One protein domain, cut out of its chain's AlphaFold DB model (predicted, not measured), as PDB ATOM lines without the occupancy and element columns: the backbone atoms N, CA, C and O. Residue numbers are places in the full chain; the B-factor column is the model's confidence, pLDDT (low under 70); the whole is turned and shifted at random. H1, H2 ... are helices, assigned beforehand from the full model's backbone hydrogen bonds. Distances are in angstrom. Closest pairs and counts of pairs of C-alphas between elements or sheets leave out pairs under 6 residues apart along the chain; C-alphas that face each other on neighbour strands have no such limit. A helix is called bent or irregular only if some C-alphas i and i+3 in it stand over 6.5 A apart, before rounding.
ATOM      1  N   LYS A 232     274.241 291.063 246.659       76.25
ATOM      2  CA  LYS A 232     275.355 290.149 246.374       76.25
ATOM      3  C   LYS A 232     276.181 289.832 247.626       76.25
ATOM      4  O   LYS A 232     276.551 288.678 247.826       76.25
ATOM      5  N   ASP A 233     276.404 290.822 248.482       78.69
ATOM      6  CA  ASP A 233     277.193 290.684 249.706       78.69
ATOM      7  C   ASP A 233     276.398 289.953 250.790       78.69
ATOM      8  O   ASP A 233     276.921 289.049 251.446       78.69
ATOM      9  N   VAL A 234     275.094 290.247 250.905       74.38
ATOM     10  CA  VAL A 234     274.187 289.476 251.771       74.38
ATOM     11  C   VAL A 234     274.202 288.008 251.356       74.38
ATOM     12  O   VAL A 234     274.414 287.144 252.205       74.38
ATOM     13  N   LEU A 235     274.052 287.719 250.058       76.56
ATOM     14  CA  LEU A 235     274.089 286.361 249.506       76.56
ATOM     15  C   LEU A 235     275.455 285.677 249.663       76.56
ATOM     16  O   LEU A 235     275.506 284.449 249.728       76.56
ATOM     17  N   GLY A 236     276.549 286.436 249.737       77.69
ATOM     18  CA  GLY A 236     277.889 285.920 250.032       77.69
ATOM     19  C   GLY A 236     278.098 285.558 251.505       77.69
ATOM     20  O   GLY A 236     278.985 284.766 251.828       77.69
ATOM     21  N   SER A 237     277.272 286.093 252.407       78.19
ATOM     22  CA  SER A 237     277.410 285.873 253.846       78.19
ATOM     23  C   SER A 237     277.010 284.456 254.282       78.19
ATOM     24  O   SER A 237     276.136 283.798 253.708       78.19
ATOM     25  N   SER A 238     277.598 283.984 255.383       75.06
ATOM     26  CA  SER A 238     277.203 282.720 256.023       75.06
ATOM     27  C   SER A 238     275.759 282.751 256.548       75.06
ATOM     28  O   SER A 238     275.116 281.699 256.649       75.06
ATOM     29  N   TYR A 239     275.231 283.945 256.835       70.56
ATOM     30  CA  TYR A 239     273.872 284.165 257.324       70.56
ATOM     31  C   TYR A 239     272.812 283.971 256.241       70.56
ATOM     32  O   TYR A 239     271.736 283.464 256.558       70.56
ATOM     33  N   ALA A 240     273.119 284.261 254.969       76.19
ATOM     34  CA  ALA A 240     272.182 284.031 253.865       76.19
ATOM     35  C   ALA A 240     271.690 282.582 253.810       76.19
ATOM     36  O   ALA A 240     270.512 282.350 253.565       76.19
ATOM     37  N   ARG A 241     272.535 281.603 254.168       71.69
ATOM     38  CA  ARG A 241     272.156 280.174 254.225       71.69
ATOM     39  C   ARG A 241     270.980 279.870 255.150       71.69
ATOM     40  O   ARG A 241     270.382 278.800 255.049       71.69
ATOM     41  N   ARG A 242     270.704 280.761 256.101       72.81
ATOM     42  CA  ARG A 242     269.664 280.603 257.119       72.81
ATOM     43  C   ARG A 242     268.402 281.405 256.795       72.81
ATOM     44  O   ARG A 242     267.415 281.262 257.510       72.81
ATOM     45  N   VAL A 243     268.428 282.217 255.738       79.56
ATOM     46  CA  VAL A 243     267.267 282.974 255.268       79.56
ATOM     47  C   VAL A 243     266.312 282.022 254.555       79.56
ATOM     48  O   VAL A 243     266.706 281.256 253.669       79.56
ATOM     49  N   ILE A 244     265.046 282.073 254.961       78.06
ATOM     50  CA  ILE A 244     263.965 281.295 254.358       78.06
ATOM     51  C   ILE A 244     263.150 282.249 253.498       78.06
ATOM     52  O   ILE A 244     262.755 283.319 253.958       78.06
ATOM     53  N   VAL A 245     262.894 281.873 252.248       81.81
ATOM     54  CA  VAL A 245     262.124 282.704 251.321       81.81
ATOM     55  C   VAL A 245     260.867 281.959 250.905       81.81
ATOM     56  O   VAL A 245     260.939 280.829 250.413       81.81
ATOM     57  N   SER A 246     259.718 282.612 251.059       77.31
ATOM     58  CA  SER A 246     258.458 282.125 250.512       77.31
ATOM     59  C   SER A 246     258.235 282.682 249.117       77.31
ATOM     60  O   SER A 246     258.111 283.891 248.918       77.31
ATOM     61  N   LYS A 247     258.113 281.787 248.134       75.00
ATOM     62  CA  LYS A 247     257.743 282.179 246.768       75.00
ATOM     63  C   LYS A 247     256.284 282.609 246.662       75.00
ATOM     64  O   LYS A 247     255.975 283.496 245.874       75.00
ATOM     65  N   LYS A 248     255.397 281.970 247.429       75.12
ATOM     66  CA  LYS A 248     253.949 282.181 247.333       75.12
ATOM     67  C   LYS A 248     253.540 283.528 247.915       75.12
ATOM     68  O   LYS A 248     252.796 284.259 247.270       75.12
ATOM     69  N   SER A 249     254.044 283.867 249.102       74.12
ATOM     70  CA  SER A 249     253.733 285.142 249.761       74.12
ATOM     71  C   SER A 249     254.704 286.270 249.404       74.12
ATOM     72  O   SER A 249     254.457 287.409 249.781       74.12
ATOM     73  N   LYS A 250     255.785 285.974 248.663       77.69
ATOM     74  CA  LYS A 250     256.880 286.913 248.355       77.69
ATOM     75  C   LYS A 250     257.513 287.518 249.620       77.69
ATOM     76  O   LYS A 250     257.981 288.652 249.596       77.69
ATOM     77  N   LEU A 251     257.528 286.761 250.720       76.81
ATOM     78  CA  LEU A 251     258.096 287.179 252.003       76.81
ATOM     79  C   LEU A 251     259.473 286.556 252.239       76.81
ATOM     80  O   LEU A 251     259.735 285.407 251.868       76.81
ATOM     81  N   ILE A 252     260.330 287.322 252.909       77.69
ATOM     82  CA  ILE A 252     261.635 286.885 253.401       77.69
ATOM     83  C   ILE A 252     261.521 286.731 254.914       77.69
ATOM     84  O   ILE A 252     261.124 287.662 255.611       77.69
ATOM     85  N   PHE A 253     261.872 285.556 255.422       78.44
ATOM     86  CA  PHE A 253     261.857 285.264 256.845       78.44
ATOM     87  C   PHE A 253     263.282 285.257 257.391       78.44
ATOM     88  O   PHE A 253     264.165 284.558 256.880       78.44
ATOM     89  N   CYS A 254     263.489 286.045 258.446       74.56
ATOM     90  CA  CYS A 254     264.764 286.139 259.140       74.56
ATOM     91  C   CYS A 254     265.154 284.802 259.790       74.56
ATOM     92  O   CYS A 254     264.286 284.019 260.182       74.56
ATOM     93  N   PRO A 255     266.462 284.534 259.930       66.12
ATOM     94  CA  PRO A 255     266.944 283.326 260.575       66.12
ATOM     95  C   PRO A 255     266.545 283.311 262.049       66.12
ATOM     96  O   PRO A 255     266.966 284.154 262.836       66.12
ATOM     97  N   ILE A 256     265.746 282.318 262.422       69.25
ATOM     98  CA  ILE A 256     265.287 282.135 263.797       69.25
ATOM     99  C   ILE A 256     266.263 281.228 264.547       69.25
ATOM    100  O   ILE A 256     266.737 280.240 263.974       69.25
ATOM    101  N   PRO A 257     266.586 281.528 265.820       65.38
ATOM    102  CA  PRO A 257     267.394 280.644 266.648       65.38
ATOM    103  C   PRO A 257     266.806 279.227 266.676       65.38
ATOM    104  O   PRO A 257     265.590 279.045 266.688       65.38
ATOM    105  N   SER A 258     267.678 278.215 266.714       67.06
ATOM    106  CA  SER A 258     267.305 276.791 266.614       67.06
ATOM    107  C   SER A 258     266.101 276.404 267.493       67.06
ATOM    108  O   SER A 258     265.209 275.691 267.032       67.06
ATOM    109  N   ALA A 259     266.019 276.971 268.703       61.66
ATOM    110  CA  ALA A 259     264.960 276.728 269.683       61.66
ATOM    111  C   ALA A 259     263.537 277.095 269.208       61.66
ATOM    112  O   ALA A 259     262.580 276.450 269.620       61.66
ATOM    113  N   ALA A 260     263.385 278.084 268.324       63.88
ATOM    114  CA  ALA A 260     262.082 278.532 267.814       63.88
ATOM    115  C   ALA A 260     261.831 278.123 266.347       63.88
ATOM    116  O   ALA A 260     260.796 278.454 265.764       63.88
ATOM    117  N   SER A 261     262.758 277.372 265.743       76.69
ATOM    118  CA  SER A 261     262.722 277.048 264.314       76.69
ATOM    119  C   SER A 261     261.535 276.162 263.919       76.69
ATOM    120  O   SER A 261     260.908 276.415 262.895       76.69
ATOM    121  N   THR A 262     261.157 275.167 264.727       79.94
ATOM    122  CA  THR A 262     260.081 274.221 264.379       79.94
ATOM    123  C   THR A 262     258.702 274.866 264.367       79.94
ATOM    124  O   THR A 262     257.974 274.718 263.387       79.94
ATOM    125  N   ASN A 263     258.356 275.616 265.417       83.50
ATOM    126  CA  ASN A 263     257.058 276.289 265.508       83.50
ATOM    127  C   ASN A 263     256.919 277.354 264.419       83.50
ATOM    128  O   ASN A 263     255.855 277.498 263.820       83.50
ATOM    129  N   TRP A 264     258.012 278.056 264.114       83.81
ATOM    130  CA  TRP A 264     258.002 279.041 263.045       83.81
ATOM    131  C   TRP A 264     257.873 278.420 261.657       83.81
ATOM    132  O   TRP A 264     257.089 278.903 260.844       83.81
ATOM    133  N   ILE A 265     258.585 277.324 261.380       83.06
ATOM    134  CA  ILE A 265     258.444 276.601 260.110       83.06
ATOM    135  C   ILE A 265     257.011 276.080 259.947       83.06
ATOM    136  O   ILE A 265     256.438 276.215 258.866       83.06
ATOM    137  N   ALA A 266     256.404 275.541 261.007       86.81
ATOM    138  CA  ALA A 266     255.006 275.113 260.990       86.81
ATOM    139  C   ALA A 266     254.049 276.283 260.697       86.81
ATOM    140  O   ALA A 266     253.132 276.154 259.884       86.81
ATOM    141  N   LEU A 267     254.289 277.453 261.298       86.69
ATOM    142  CA  LEU A 267     253.505 278.662 261.051       86.69
ATOM    143  C   LEU A 267     253.656 279.155 259.607       86.69
ATOM    144  O   LEU A 267     252.653 279.443 258.958       86.69
ATOM    145  N   MET A 268     254.876 279.178 259.068       85.56
ATOM    146  CA  MET A 268     255.118 279.516 257.661       85.56
ATOM    147  C   MET A 268     254.413 278.541 256.718       85.56
ATOM    148  O   MET A 268     253.737 278.974 255.790       85.56
ATOM    149  N   ARG A 269     254.488 277.231 256.985       87.88
ATOM    150  CA  ARG A 269     253.766 276.220 256.198       87.88
ATOM    151  C   ARG A 269     252.255 276.434 256.243       87.88
ATOM    152  O   ARG A 269     251.593 276.323 255.213       87.88
ATOM    153  N   LYS A 270     251.713 276.794 257.409       90.56
ATOM    154  CA  LYS A 270     250.296 277.141 257.566       90.56
ATOM    155  C   LYS A 270     249.923 278.372 256.736       90.56
ATOM    156  O   LYS A 270     248.907 278.343 256.049       90.56
ATOM    157  N   LEU A 271     250.747 279.422 256.765       86.50
ATOM    158  CA  LEU A 271     250.542 280.638 255.966       86.50
ATOM    159  C   LEU A 271     250.644 280.369 254.458       86.50
ATOM    160  O   LEU A 271     249.902 280.955 253.675       86.50
ATOM    161  N   GLU A 272     251.516 279.451 254.043       84.81
ATOM    162  CA  GLU A 272     251.606 279.017 252.647       84.81
ATOM    163  C   GLU A 272     250.474 278.066 252.227       84.81
ATOM    164  O   GLU A 272     250.258 277.857 251.030       84.81
ATOM    165  N   GLY A 273     249.690 277.550 253.175       89.25
ATOM    166  CA  GLY A 273     248.555 276.670 252.916       89.25
ATOM    167  C   GLY A 273     248.936 275.207 252.688       89.25
ATOM    168  O   GLY A 273     248.202 274.497 252.005       89.25
ATOM    169  N   PHE A 274     250.064 274.745 253.234       88.94
ATOM    170  CA  PHE A 274     250.375 273.315 253.245       88.94
ATOM    171  C   PHE A 274     249.421 272.579 254.204       88.94
ATOM    172  O   PHE A 274     249.290 272.994 255.359       88.94
ATOM    173  N   PRO A 275     248.756 271.494 253.767       90.88
ATOM    174  CA  PRO A 275     247.735 270.806 254.567       90.88
ATOM    175  C   PRO A 275     248.314 270.059 255.780       90.88
ATOM    176  O   PRO A 275     247.623 269.821 256.763       90.88
ATOM    177  N   ASP A 276     249.597 269.725 255.735       90.62
ATOM    178  CA  ASP A 276     250.362 268.973 256.728       90.62
ATOM    179  C   ASP A 276     251.316 269.879 257.525       90.62
ATOM    180  O   ASP A 276     252.405 269.478 257.930       90.62
ATOM    181  N   TYR A 277     250.924 271.132 257.755       87.81
ATOM    182  CA  TYR A 277     251.741 272.108 258.480       87.81
ATOM    183  C   TYR A 277     252.054 271.711 259.937       87.81
ATOM    184  O   TYR A 277     253.026 272.211 260.498       87.81
ATOM    185  N   LEU A 278     251.253 270.827 260.546       89.88
ATOM    186  CA  LEU A 278     251.471 270.302 261.902       89.88
ATOM    187  C   LEU A 278     252.480 269.145 261.953       89.88
ATOM    188  O   LEU A 278     252.944 268.795 263.037       89.88
ATOM    189  N   ASP A 279     252.825 268.548 260.810       91.31
ATOM    190  CA  ASP A 279     253.782 267.449 260.756       91.31
ATOM    191  C   ASP A 279     255.213 267.991 260.899       91.31
ATOM    192  O   ASP A 279     255.841 268.468 259.948       91.31
ATOM    193  N   ILE A 280     255.730 267.929 262.128       83.44
ATOM    194  CA  ILE A 280     257.054 268.447 262.495       83.44
ATOM    195  C   ILE A 280     258.169 267.724 261.729       83.44
ATOM    196  O   ILE A 280     259.184 268.343 261.399       83.44
ATOM    197  N   GLN A 281     257.999 266.435 261.418       87.81
ATOM    198  CA  GLN A 281     259.015 265.662 260.699       87.81
ATOM    199  C   GLN A 281     259.150 266.173 259.263       87.81
ATOM    200  O   GLN A 281     260.258 266.451 258.794       87.81
ATOM    201  N   LYS A 282     258.019 266.423 258.596       85.94
ATOM    202  CA  LYS A 282     258.013 267.058 257.271       85.94
ATOM    203  C   LYS A 282     258.495 268.503 257.306       85.94
ATOM    204  O   LYS A 282     259.224 268.913 256.408       85.94
ATOM    205  N   ALA A 283     258.143 269.257 258.345       82.00
ATOM    206  CA  ALA A 283     258.611 270.625 258.541       82.00
ATOM    207  C   ALA A 283     260.142 270.702 258.698       82.00
ATOM    208  O   ALA A 283     260.773 271.598 258.142       82.00
ATOM    209  N   ARG A 284     260.761 269.753 259.413       79.81
ATOM    210  CA  ARG A 284     262.224 269.695 259.589       79.81
ATOM    211  C   ARG A 284     262.968 269.253 258.332       79.81
ATOM    212  O   ARG A 284     264.128 269.622 258.146       79.81
ATOM    213  N   SER A 285     262.329 268.465 257.473       83.00
ATOM    214  CA  SER A 285     262.948 267.995 256.237       83.00
ATOM    215  C   SER A 285     263.122 269.142 255.239       83.00
ATOM    216  O   SER A 285     262.155 269.735 254.764       83.00
ATOM    217  N   ARG A 286     264.367 269.451 254.858       78.00
ATOM    218  CA  ARG A 286     264.653 270.495 253.854       78.00
ATOM    219  C   ARG A 286     264.011 270.211 252.498       78.00
ATOM    220  O   ARG A 286     263.632 271.149 251.811       78.00
ATOM    221  N   THR A 287     263.906 268.943 252.110       80.06
ATOM    222  CA  THR A 287     263.314 268.533 250.831       80.06
ATOM    223  C   THR A 287     261.793 268.456 250.912       80.06
ATOM    224  O   THR A 287     261.116 268.942 250.010       80.06
ATOM    225  N   ALA A 288     261.238 267.914 252.002       79.62
ATOM    226  CA  ALA A 288     259.790 267.723 252.140       79.62
ATOM    227  C   ALA A 288     259.042 268.971 252.650       79.62
ATOM    228  O   ALA A 288     257.836 269.101 252.438       79.62
ATOM    229  N   SER A 289     259.738 269.921 253.285       76.00
ATOM    230  CA  SER A 289     259.129 271.157 253.794       76.00
ATOM    231  C   SER A 289     258.654 272.111 252.695       76.00
ATOM    232  O   SER A 289     257.961 273.077 253.006       76.00
ATOM    233  N   GLY A 290     259.024 271.903 251.427       77.88
ATOM    234  CA  GLY A 290     258.649 272.790 250.317       77.88
ATOM    235  C   GLY A 290     259.201 274.223 250.415       77.88
ATOM    236  O   GLY A 290     259.088 274.988 249.457       77.88
ATOM    237  N   LEU A 291     259.834 274.583 251.537       76.38
ATOM    238  CA  LEU A 291     260.460 275.873 251.777       76.38
ATOM    239  C   LEU A 291     261.837 275.895 251.119       76.38
ATOM    240  O   LEU A 291     262.649 274.982 251.284       76.38
ATOM    241  N   ARG A 292     262.127 276.963 250.373       77.31
ATOM    242  CA  ARG A 292     263.438 277.145 249.750       77.31
ATOM    243  C   ARG A 292     264.340 277.946 250.678       77.31
ATOM    244  O   ARG A 292     264.093 279.115 250.961       77.31
ATOM    245  N   TYR A 293     265.416 277.302 251.107       73.69
ATOM    246  CA  TYR A 293     266.533 277.961 251.768       73.69
ATOM    247  C   TYR A 293     267.413 278.606 250.702       73.69
ATOM    248  O   TYR A 293     267.645 278.008 249.647       73.69
ATOM    249  N   VAL A 294     267.911 279.812 250.967       68.12
ATOM    250  CA  VAL A 294     268.875 280.460 250.075       68.12
ATOM    251  C   VAL A 294     270.174 279.656 250.124       68.12
ATOM    252  O   VAL A 294     270.983 279.767 251.043       68.12
TER     253      VAL A 294
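This is residues 232 to 294 of the 307 residues of the protein "Hypothetical protein" of Rhodosorus marinus (UniProt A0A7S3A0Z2). What is the picture? There is little regular structure: short H3 packs on helix H2, and a long looping stretch, residues 237 to 257, leads to H2 from short H1 at the other end. What is counted? Of 63 printed residues, 25 are in named elements, H1, H2, H3 in chain order, with no named strand: all helix, compact, radius of gyration of the C-alphas 11.6 A, spans 36 by 25 by 17 A.

What does H2, residues 258 to 272, touch? It touches H3, residues 280 to 284; the closest C-alphas, of Ile 265 and Ala 283, are 6.2 A apart. And H1, residues 232 to 236? It is apart from both, with no C-alphas within 8 A. Which O i to N i+4 pairs are within hydrogen-bond range? Every pair in H1 and H3 is, and 9 of 11 in H2.

How long is H2? It measures 21.1 A and is irregular: C-alphas 259 and 262 are 7.6 A apart. Where are the others? H1, 6.1 A, begins at (275.355, 290.149, 246.374); H3, 6.1 A, ends at (262.224, 269.695, 259.589).

How large? The farthest C-alphas, of Asp 233 and Pro 275, are 35.9 A apart; there is no cut. Which link is long? H1 to H2. Where is pLDDT under 70? Residues 255 to 260 and 294.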